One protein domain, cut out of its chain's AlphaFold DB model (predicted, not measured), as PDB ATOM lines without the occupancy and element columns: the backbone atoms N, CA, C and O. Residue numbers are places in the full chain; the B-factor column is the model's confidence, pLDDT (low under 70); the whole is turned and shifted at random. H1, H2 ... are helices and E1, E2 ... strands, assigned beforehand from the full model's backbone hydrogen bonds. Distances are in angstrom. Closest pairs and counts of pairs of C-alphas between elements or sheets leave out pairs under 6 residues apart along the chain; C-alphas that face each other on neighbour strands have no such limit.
ATOM      1  N   THR A 216     -26.569 -40.208 -28.847       88.25
ATOM      2  CA  THR A 216     -26.933 -39.567 -30.111       88.25
ATOM      3  C   THR A 216     -26.357 -38.159 -30.168       88.25
ATOM      4  O   THR A 216     -26.523 -37.386 -29.223       88.25
ATOM      5  N   ILE A 217     -25.705 -37.830 -31.280       89.06
ATOM      6  CA  ILE A 217     -25.212 -36.486 -31.560       89.06
ATOM      7  C   ILE A 217     -26.418 -35.626 -31.932       89.06
ATOM      8  O   ILE A 217     -27.181 -35.944 -32.849       89.06
ATOM      9  N   ARG A 218     -26.610 -34.551 -31.172       90.50
ATOM     10  CA  ARG A 218     -27.709 -33.610 -31.366       90.50
ATOM     11  C   ARG A 218     -27.174 -32.280 -31.853       90.50
ATOM     12  O   ARG A 218     -26.092 -31.865 -31.447       90.50
ATOM     13  N   MET A 219     -27.948 -31.633 -32.709       91.88
ATOM     14  CA  MET A 219     -27.716 -30.265 -33.135       91.88
ATOM     15  C   MET A 219     -28.807 -29.369 -32.555       91.88
ATOM     16  O   MET A 219     -29.962 -29.785 -32.420       91.88
ATOM     17  N   THR A 220     -28.441 -28.137 -32.222       91.94
ATOM     18  CA  THR A 220     -29.405 -27.128 -31.798       91.94
ATOM     19  C   THR A 220     -30.059 -26.537 -33.037       91.94
ATOM     20  O   THR A 220     -29.400 -25.916 -33.868       91.94
ATOM     21  N   TRP A 221     -31.362 -26.744 -33.164       90.19
ATOM     22  CA  TRP A 221     -32.174 -26.170 -34.221       90.19
ATOM     23  C   TRP A 221     -32.899 -24.930 -33.700       90.19
ATOM     24  O   TRP A 221     -33.510 -24.948 -32.626       90.19
ATOM     25  N   SER A 222     -32.786 -23.833 -34.446       87.00
ATOM     26  CA  SER A 222     -33.404 -22.557 -34.100       87.00
ATOM     27  C   SER A 222     -34.873 -22.569 -34.480       87.00
ATOM     28  O   SER A 222     -35.213 -22.768 -35.645       87.00
ATOM     29  N   SER A 223     -35.731 -22.315 -33.497       84.06
ATOM     30  CA  SER A 223     -37.167 -22.253 -33.729       84.06
ATOM     31  C   SER A 223     -37.545 -21.133 -34.704       84.06
ATOM     32  O   SER A 223     -36.882 -20.089 -34.723       84.06
ATOM     33  N   PRO A 224     -38.633 -21.297 -35.480       82.88
ATOM     34  CA  PRO A 224     -39.153 -20.235 -36.322       82.88
ATOM     35  C   PRO A 224     -39.489 -19.009 -35.472       82.88
ATOM     36  O   PRO A 224     -39.847 -19.120 -34.295       82.88
ATOM     37  N   LYS A 225     -39.385 -17.819 -36.070       72.81
ATOM     38  CA  LYS A 225     -39.770 -16.581 -35.386       72.81
ATOM     39  C   LYS A 225     -41.242 -16.678 -34.987       72.81
ATOM     40  O   LYS A 225     -42.083 -16.972 -35.834       72.81
ATOM     41  N   LYS A 226     -41.535 -16.427 -33.705       65.31
ATOM     42  CA  LYS A 226     -42.910 -16.427 -33.194       65.31
ATOM     43  C   LYS A 226     -43.760 -15.474 -34.046       65.31
ATOM     44  O   LYS A 226     -43.294 -14.363 -34.326       65.31
ATOM     45  N   PRO A 227     -44.973 -15.871 -34.462       61.91
ATOM     46  CA  PRO A 227     -45.889 -14.936 -35.094       61.91
ATOM     47  C   PRO A 227     -46.133 -13.754 -34.147       61.91
ATOM     48  O   PRO A 227     -46.235 -13.933 -32.937       61.91
ATOM     49  N   VAL A 228     -46.227 -12.542 -34.699       59.72
ATOM     50  CA  VAL A 228     -46.319 -11.262 -33.955       59.72
ATOM     51  C   VAL A 228     -47.638 -11.121 -33.162       59.72
ATOM     52  O   VAL A 228     -47.868 -10.123 -32.488       59.72
ATOM     53  N   SER A 229     -48.517 -12.124 -33.212       63.59
ATOM     54  CA  SER A 229     -49.767 -12.149 -32.453       63.59
ATOM     55  C   SER A 229     -49.493 -12.123 -30.946       63.59
ATOM     56  O   SER A 229     -48.801 -12.992 -30.421       63.59
ATOM     57  N   GLN A 230     -50.098 -11.165 -30.238       60.19
ATOM     58  CA  GLN A 230     -50.087 -11.107 -28.768       60.19
ATOM     59  C   GLN A 230     -50.812 -12.295 -28.113       60.19
ATOM     60  O   GLN A 230     -50.598 -12.561 -26.933       60.19
ATOM     61  N   PHE A 231     -51.648 -13.016 -28.864       63.38
ATOM     62  CA  PHE A 231     -52.424 -14.147 -28.361       63.38
ATOM     63  C   PHE A 231     -51.857 -15.480 -28.849       63.38
ATOM     64  O   PHE A 231     -51.534 -15.636 -30.033       63.38
ATOM     65  N   LEU A 232     -51.774 -16.447 -27.929       63.91
ATOM     66  CA  LEU A 232     -51.361 -17.824 -28.196       63.91
ATOM     67  C   LEU A 232     -52.394 -18.501 -29.100       63.91
ATOM     68  O   LEU A 232     -53.546 -18.689 -28.717       63.91
ATOM     69  N   GLN A 233     -51.975 -18.856 -30.311       69.25
ATOM     70  CA  GLN A 233     -52.805 -19.598 -31.256       69.25
ATOM     71  C   GLN A 233     -52.446 -21.080 -31.185       69.25
ATOM     72  O   GLN A 233     -51.337 -21.459 -31.547       69.25
ATOM     73  N   CYS A 234     -53.360 -21.923 -30.716       73.69
ATOM     74  CA  CYS A 234     -53.175 -23.375 -30.717       73.69
ATOM     75  C   CYS A 234     -53.525 -23.973 -32.088       73.69
ATOM     76  O   CYS A 234     -54.407 -23.464 -32.776       73.69
ATOM     77  N   GLY A 235     -52.900 -25.099 -32.442       76.38
ATOM     78  CA  GLY A 235     -53.270 -25.889 -33.624       76.38
ATOM     79  C   GLY A 235     -52.312 -25.740 -34.807       76.38
ATOM     80  O   GLY A 235     -51.144 -25.390 -34.632       76.38
ATOM     81  N   LEU A 236     -52.796 -26.065 -36.011       79.62
ATOM     82  CA  LEU A 236     -52.021 -25.957 -37.250       79.62
ATOM     83  C   LEU A 236     -51.850 -24.486 -37.631       79.62
ATOM     84  O   LEU A 236     -52.821 -23.761 -37.841       79.62
ATOM     85  N   ARG A 237     -50.597 -24.059 -37.729       82.25
ATOM     86  CA  ARG A 237     -50.174 -22.701 -38.050       82.25
ATOM     87  C   ARG A 237     -49.135 -22.748 -39.161       82.25
ATOM     88  O   ARG A 237     -48.446 -23.745 -39.341       82.25
ATOM     89  N   MET A 238     -48.959 -21.640 -39.875       82.56
ATOM     90  CA  MET A 238     -47.996 -21.577 -40.982       82.56
ATOM     91  C   MET A 238     -46.553 -21.898 -40.560       82.56
ATOM     92  O   MET A 238     -45.794 -22.451 -41.347       82.56
ATOM     93  N   ASP A 239     -46.178 -21.579 -39.320       83.19
ATOM     94  CA  ASP A 239     -44.849 -21.836 -38.765       83.19
ATOM     95  C   ASP A 239     -44.624 -23.305 -38.366       83.19
ATOM     96  O   ASP A 239     -43.490 -23.771 -38.423       83.19
ATOM     97  N   ASN A 240     -45.674 -24.041 -37.976       84.12
ATOM     98  CA  ASN A 240     -45.589 -25.463 -37.611       84.12
ATOM     99  C   ASN A 240     -46.076 -26.422 -38.706       84.12
ATOM    100  O   ASN A 240     -45.882 -27.629 -38.576       84.12
ATOM    101  N   LEU A 241     -46.618 -25.899 -39.809       82.94
ATOM    102  CA  LEU A 241     -47.058 -26.679 -40.962       82.94
ATOM    103  C   LEU A 241     -45.972 -27.623 -41.519       82.94
ATOM    104  O   LEU A 241     -46.317 -28.758 -41.831       82.94
ATOM    105  N   PRO A 242     -44.670 -27.255 -41.566       80.25
ATOM    106  CA  PRO A 242     -43.617 -28.182 -41.996       80.25
ATOM    107  C   PRO A 242     -43.419 -29.412 -41.094       80.25
ATOM    108  O   PRO A 242     -42.727 -30.343 -41.492       80.25
ATOM    109  N   LEU A 243     -43.976 -29.420 -39.876       81.12
ATOM    110  CA  LEU A 243     -43.977 -30.591 -38.992       81.12
ATOM    111  C   LEU A 243     -45.160 -31.528 -39.249       81.12
ATOM    112  O   LEU A 243     -45.146 -32.663 -38.769       81.12
ATOM    113  N   ALA A 244     -46.197 -31.052 -39.941       83.94
ATOM    114  CA  ALA A 244     -47.330 -31.886 -40.295       83.94
ATOM    115  C   ALA A 244     -46.886 -32.952 -41.302       83.94
ATOM    116  O   ALA A 244     -46.035 -32.719 -42.160       83.94
ATOM    117  N   TYR A 245     -47.472 -34.141 -41.186       86.88
ATOM    118  CA  TYR A 245     -47.216 -35.212 -42.136       86.88
ATOM    119  C   TYR A 245     -47.725 -34.810 -43.525       86.88
ATOM    120  O   TYR A 245     -48.919 -34.569 -43.704       86.88
ATOM    121  N   GLU A 254     -32.391 -40.481 -51.022       89.94
ATOM    122  CA  GLU A 254     -31.269 -40.277 -50.096       89.94
ATOM    123  C   GLU A 254     -30.939 -38.789 -49.912       89.94
ATOM    124  O   GLU A 254     -30.759 -38.320 -48.790       89.94
ATOM    125  N   GLU A 255     -30.937 -38.007 -50.994       90.81
ATOM    126  CA  GLU A 255     -30.686 -36.565 -50.919       90.81
ATOM    127  C   GLU A 255     -31.700 -35.841 -50.032       90.81
ATOM    128  O   GLU A 255     -31.340 -34.955 -49.253       90.81
ATOM    129  N   LYS A 256     -32.977 -36.211 -50.153       89.62
ATOM    130  CA  LYS A 256     -34.057 -35.609 -49.377       89.62
ATOM    131  C   LYS A 256     -34.005 -36.073 -47.927       89.62
ATOM    132  O   LYS A 256     -34.154 -35.250 -47.029       89.62
ATOM    133  N   TRP A 257     -33.715 -37.350 -47.695       91.12
ATOM    134  CA  TRP A 257     -33.483 -37.913 -46.366       91.12
ATOM    135  C   TRP A 257     -32.347 -37.192 -45.633       91.12
ATOM    136  O   TRP A 257     -32.525 -36.727 -44.508       91.12
ATOM    137  N   ASN A 258     -31.217 -36.992 -46.310       90.69
ATOM    138  CA  ASN A 258     -30.035 -36.336 -45.754       90.69
ATOM    139  C   ASN A 258     -30.244 -34.845 -45.452       90.69
ATOM    140  O   ASN A 258     -29.576 -34.310 -44.572       90.69
ATOM    141  N   LYS A 259     -31.188 -34.183 -46.133       89.50
ATOM    142  CA  LYS A 259     -31.543 -32.770 -45.910       89.50
ATOM    143  C   LYS A 259     -32.708 -32.569 -44.932       89.50
ATOM    144  O   LYS A 259     -32.985 -31.434 -44.556       89.50
ATOM    145  N   THR A 260     -33.401 -33.632 -44.528       88.19
ATOM    146  CA  THR A 260     -34.593 -33.533 -43.674       88.19
ATOM    147  C   THR A 260     -34.215 -33.539 -42.192       88.19
ATOM    148  O   THR A 260     -33.407 -34.351 -41.744       88.19
ATOM    149  N   VAL A 261     -34.831 -32.645 -41.412       87.31
ATOM    150  CA  VAL A 261     -34.749 -32.654 -39.945       87.31
ATOM    151  C   VAL A 261     -35.932 -33.441 -39.389       87.31
ATOM    152  O   VAL A 261     -37.084 -33.077 -39.612       87.31
ATOM    153  N   PHE A 262     -35.651 -34.498 -38.628       86.69
ATOM    154  CA  PHE A 262     -36.683 -35.328 -38.011       86.69
ATOM    155  C   PHE A 262     -36.930 -34.919 -36.559       86.69
ATOM    156  O   PHE A 262     -36.022 -34.925 -35.721       86.69
ATOM    157  N   PHE A 263     -38.186 -34.618 -36.240       84.94
ATOM    158  CA  PHE A 263     -38.612 -34.284 -34.886       84.94
ATOM    159  C   PHE A 263     -39.226 -35.506 -34.204       84.94
ATOM    160  O   PHE A 263     -40.115 -36.160 -34.736       84.94
ATOM    161  N   SER A 264     -38.761 -35.805 -32.990       80.25
ATOM    162  CA  SER A 264     -39.283 -36.924 -32.186       80.25
ATOM    163  C   SER A 264     -40.519 -36.563 -31.361       80.25
ATOM    164  O   SER A 264     -41.152 -37.440 -30.778       80.25
ATOM    165  N   LYS A 265     -40.836 -35.269 -31.257       82.44
ATOM    166  CA  LYS A 265     -41.964 -34.736 -30.491       82.44
ATOM    167  C   LYS A 265     -42.646 -33.626 -31.294       82.44
ATOM    168  O   LYS A 265     -41.948 -32.923 -32.029       82.44
ATOM    169  N   PRO A 266     -43.958 -33.416 -31.111       78.50
ATOM    170  CA  PRO A 266     -44.712 -32.373 -31.802       78.50
ATOM    171  C   PRO A 266     -44.468 -30.990 -31.168       78.50
ATOM    172  O   PRO A 266     -45.354 -30.394 -30.548       78.50
ATOM    173  N   PHE A 267     -43.234 -30.490 -31.269       82.19
ATOM    174  CA  PHE A 267     -42.886 -29.132 -30.840       82.19
ATOM    175  C   PHE A 267     -43.705 -28.087 -31.612       82.19
ATOM    176  O   PHE A 267     -44.180 -28.352 -32.710       82.19
ATOM    177  N   GLY A 268     -43.906 -26.899 -31.035       78.94
ATOM    178  CA  GLY A 268     -44.607 -25.819 -31.738       78.94
ATOM    179  C   GLY A 268     -46.127 -25.996 -31.869       78.94
ATOM    180  O   GLY A 268     -46.768 -25.151 -32.485       78.94
ATOM    181  N   SER A 269     -46.724 -27.033 -31.264       79.75
ATOM    182  CA  SER A 269     -48.190 -27.224 -31.241       79.75
ATOM    183  C   SER A 269     -48.923 -26.135 -30.442       79.75
ATOM    184  O   SER A 269     -50.033 -25.738 -30.791       79.75
ATOM    185  N   TYR A 270     -48.288 -25.649 -29.369       78.94
ATOM    186  CA  TYR A 270     -48.763 -24.529 -28.548       78.94
ATOM    187  C   TYR A 270     -47.849 -23.319 -28.732       78.94
ATOM    188  O   TYR A 270     -48.247 -22.288 -29.264       78.94
ATOM    189  N   GLU A 271     -46.573 -23.478 -28.392       80.12
ATOM    190  CA  GLU A 271     -45.550 -22.450 -28.540       80.12
ATOM    191  C   GLU A 271     -44.216 -23.104 -28.906       80.12
ATOM    192  O   GLU A 271     -43.943 -24.252 -28.534       80.12
ATOM    193  N   TRP A 272     -43.390 -22.385 -29.661       85.44
ATOM    194  CA  TRP A 272     -42.025 -22.814 -29.921       85.44
ATOM    195  C   TRP A 272     -41.114 -22.495 -28.731       85.44
ATOM    196  O   TRP A 272     -41.113 -21.353 -28.262       85.44
ATOM    197  N   PRO A 273     -40.285 -23.451 -28.272       87.38
ATOM    198  CA  PRO A 273     -39.192 -23.131 -27.362       87.38
ATOM    199  C   PRO A 273     -38.170 -22.228 -28.068       87.38
ATOM    200  O   PRO A 273     -38.179 -22.106 -29.291       87.38
ATOM    201  N   SER A 274     -37.259 -21.604 -27.324       85.31
ATOM    202  CA  SER A 274     -36.189 -20.780 -27.911       85.31
ATOM    203  C   SER A 274     -35.285 -21.577 -28.860       85.31
ATOM    204  O   SER A 274     -34.879 -21.074 -29.907       85.31
ATOM    205  N   SER A 275     -35.007 -22.833 -28.521       88.88
ATOM    206  CA  SER A 275     -34.266 -23.774 -29.354       88.88
ATOM    207  C   SER A 275     -34.704 -25.213 -29.080       88.88
ATOM    208  O   SER A 275     -35.300 -25.514 -28.041       88.88
ATOM    209  N   ILE A 276     -34.428 -26.106 -30.034       89.50
ATOM    210  CA  ILE A 276     -34.745 -27.534 -29.934       89.50
ATOM    211  C   ILE A 276     -33.489 -28.349 -30.215       89.50
ATOM    212  O   ILE A 276     -32.839 -28.164 -31.239       89.50
ATOM    213  N   ASP A 277     -33.197 -29.314 -29.347       90.50
ATOM    214  CA  ASP A 277     -32.157 -30.306 -29.610       90.50
ATOM    215  C   ASP A 277     -32.720 -31.446 -30.461       90.50
ATOM    216  O   ASP A 277     -33.412 -32.344 -29.961       90.50
ATOM    217  N   VAL A 278     -32.398 -31.417 -31.751       89.38
ATOM    218  CA  VAL A 278     -32.790 -32.437 -32.732       89.38
ATOM    219  C   VAL A 278     -31.612 -33.343 -33.067       89.38
ATOM    220  O   VAL A 278     -30.454 -33.008 -32.820       89.38
ATOM    221  N   VAL A 279     -31.894 -34.526 -33.612       88.75
ATOM    222  CA  VAL A 279     -30.836 -35.390 -34.153       88.75
ATOM    223  C   VAL A 279     -30.198 -34.674 -35.344       88.75
ATOM    224  O   VAL A 279     -30.897 -34.020 -36.113       88.75
ATOM    225  N   THR A 280     -28.874 -34.767 -35.473       89.69
ATOM    226  CA  THR A 280     -28.169 -34.192 -36.627       89.69
ATOM    227  C   THR A 280     -28.640 -34.820 -37.946       89.69
ATOM    228  O   THR A 280     -29.165 -35.940 -37.967       89.69
ATOM    229  N   TYR A 281     -28.442 -34.097 -39.049       89.12
ATOM    230  CA  TYR A 281     -28.728 -34.584 -40.400       89.12
ATOM    231  C   TYR A 281     -28.110 -35.962 -40.649       89.12
ATOM    232  O   TYR A 281     -27.007 -36.241 -40.179       89.12
ATOM    233  N   ALA A 282     -28.805 -36.808 -41.409       87.00
ATOM    234  CA  ALA A 282     -28.348 -38.169 -41.702       87.00
ATOM    235  C   ALA A 282     -27.033 -38.213 -42.503       87.00
ATOM    236  O   ALA A 282     -26.308 -39.201 -42.424       87.00
ATOM    237  N   SER A 283     -26.672 -37.118 -43.184       87.00
ATOM    238  CA  SER A 283     -25.362 -36.950 -43.823       87.00
ATOM    239  C   SER A 283     -24.193 -36.920 -42.830       87.00
ATOM    240  O   SER A 283     -23.049 -37.136 -43.222       87.00
ATOM    241  N   ASN A 284     -24.458 -36.620 -41.556       87.06
ATOM    242  CA  ASN A 284     -23.460 -36.567 -40.496       87.06
ATOM    243  C   ASN A 284     -23.558 -37.813 -39.602       87.06
ATOM    244  O   ASN A 284     -24.639 -38.386 -39.449       87.06
ATOM    245  N   PRO A 285     -22.471 -38.201 -38.912       85.00
ATOM    246  CA  PRO A 285     -22.539 -39.246 -37.899       85.00
ATOM    247  C   PRO A 285     -23.582 -38.908 -36.820       85.00
ATOM    248  O   PRO A 285     -23.451 -37.923 -36.096       85.00
ATOM    249  N   GLN A 286     -24.623 -39.736 -36.699       84.56
ATOM    250  CA  GLN A 286     -25.717 -39.513 -35.740       84.56
ATOM    251  C   GLN A 286     -25.439 -40.104 -34.353       84.56
ATOM    252  O   GLN A 286     -26.087 -39.739 -33.370       84.56
ATOM    253  N   LEU A 287     -24.471 -41.014 -34.245       84.62
ATOM    254  CA  LEU A 287     -24.098 -41.685 -33.004       84.62
ATOM    255  C   LEU A 287     -22.608 -41.484 -32.741       84.62
ATOM    256  O   LEU A 287     -21.785 -41.701 -33.626       84.62
ATOM    257  N   ASN A 288     -22.252 -41.137 -31.502       79.69
ATOM    258  CA  ASN A 288     -20.859 -41.173 -31.061       79.69
ATOM    259  C   ASN A 288     -20.483 -42.614 -30.683       79.69
ATOM    260  O   ASN A 288     -20.466 -42.982 -29.504       79.69
ATOM    261  N   ARG A 289     -20.288 -43.451 -31.703       77.94
ATOM    262  CA  ARG A 289     -20.013 -44.879 -31.542       77.94
ATOM    263  C   ARG A 289     -18.509 -45.125 -31.442       77.94
ATOM    264  O   ARG A 289     -17.760 -44.816 -32.362       77.94
TER     265      ARG A 289
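Overview. This is residues 216 to 245 and 254 to 289 of the 352 residues of an uncharacterized protein of Dictyocaulus viviparus (UniProt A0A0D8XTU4). What shape is this? With little regular structure, it is mostly loops: a small ribbon of two strands, E1 and E2, with long loops reaching away beyond one end and short helix H1 off to one side near the other. What is printed? There are 66 residues, in the order E1, H1, E2, with an antiparallel sheet; the class is mixed, with only 16 residues in named elements. The whole is loose, a rod spanning 44 by 22 by 17 A, with a radius of gyration of the C-alphas of 13.7 A.

Arrangement. How do E1, residues 218 to 222, and E2, residues 275 to 279, pair? They are antiparallel at 143 degrees, with N 221 and O 276 within hydrogen-bond range at 2.8 A. What of H1, residues 254 to 259? Every O i to N i+4 pair is within range.

Along the chain. Where does E1 begin? C-alpha 218 is at (-27.709, -33.610, -31.366); E1 is 12.7 A long. Where does E2 end? C-alpha 279 is at (-30.836, -35.390, -34.153); E2 is 13.0 A long, H1 8.6 A.

Size, cuts and confidence. Is it cut? Residues 246 to 253 are not printed, a gap of 18.5 A between C-alphas 245 and 254. Which link is long? H1 to E2. Where is confidence low? Residues 226 to 233 have pLDDT under 70.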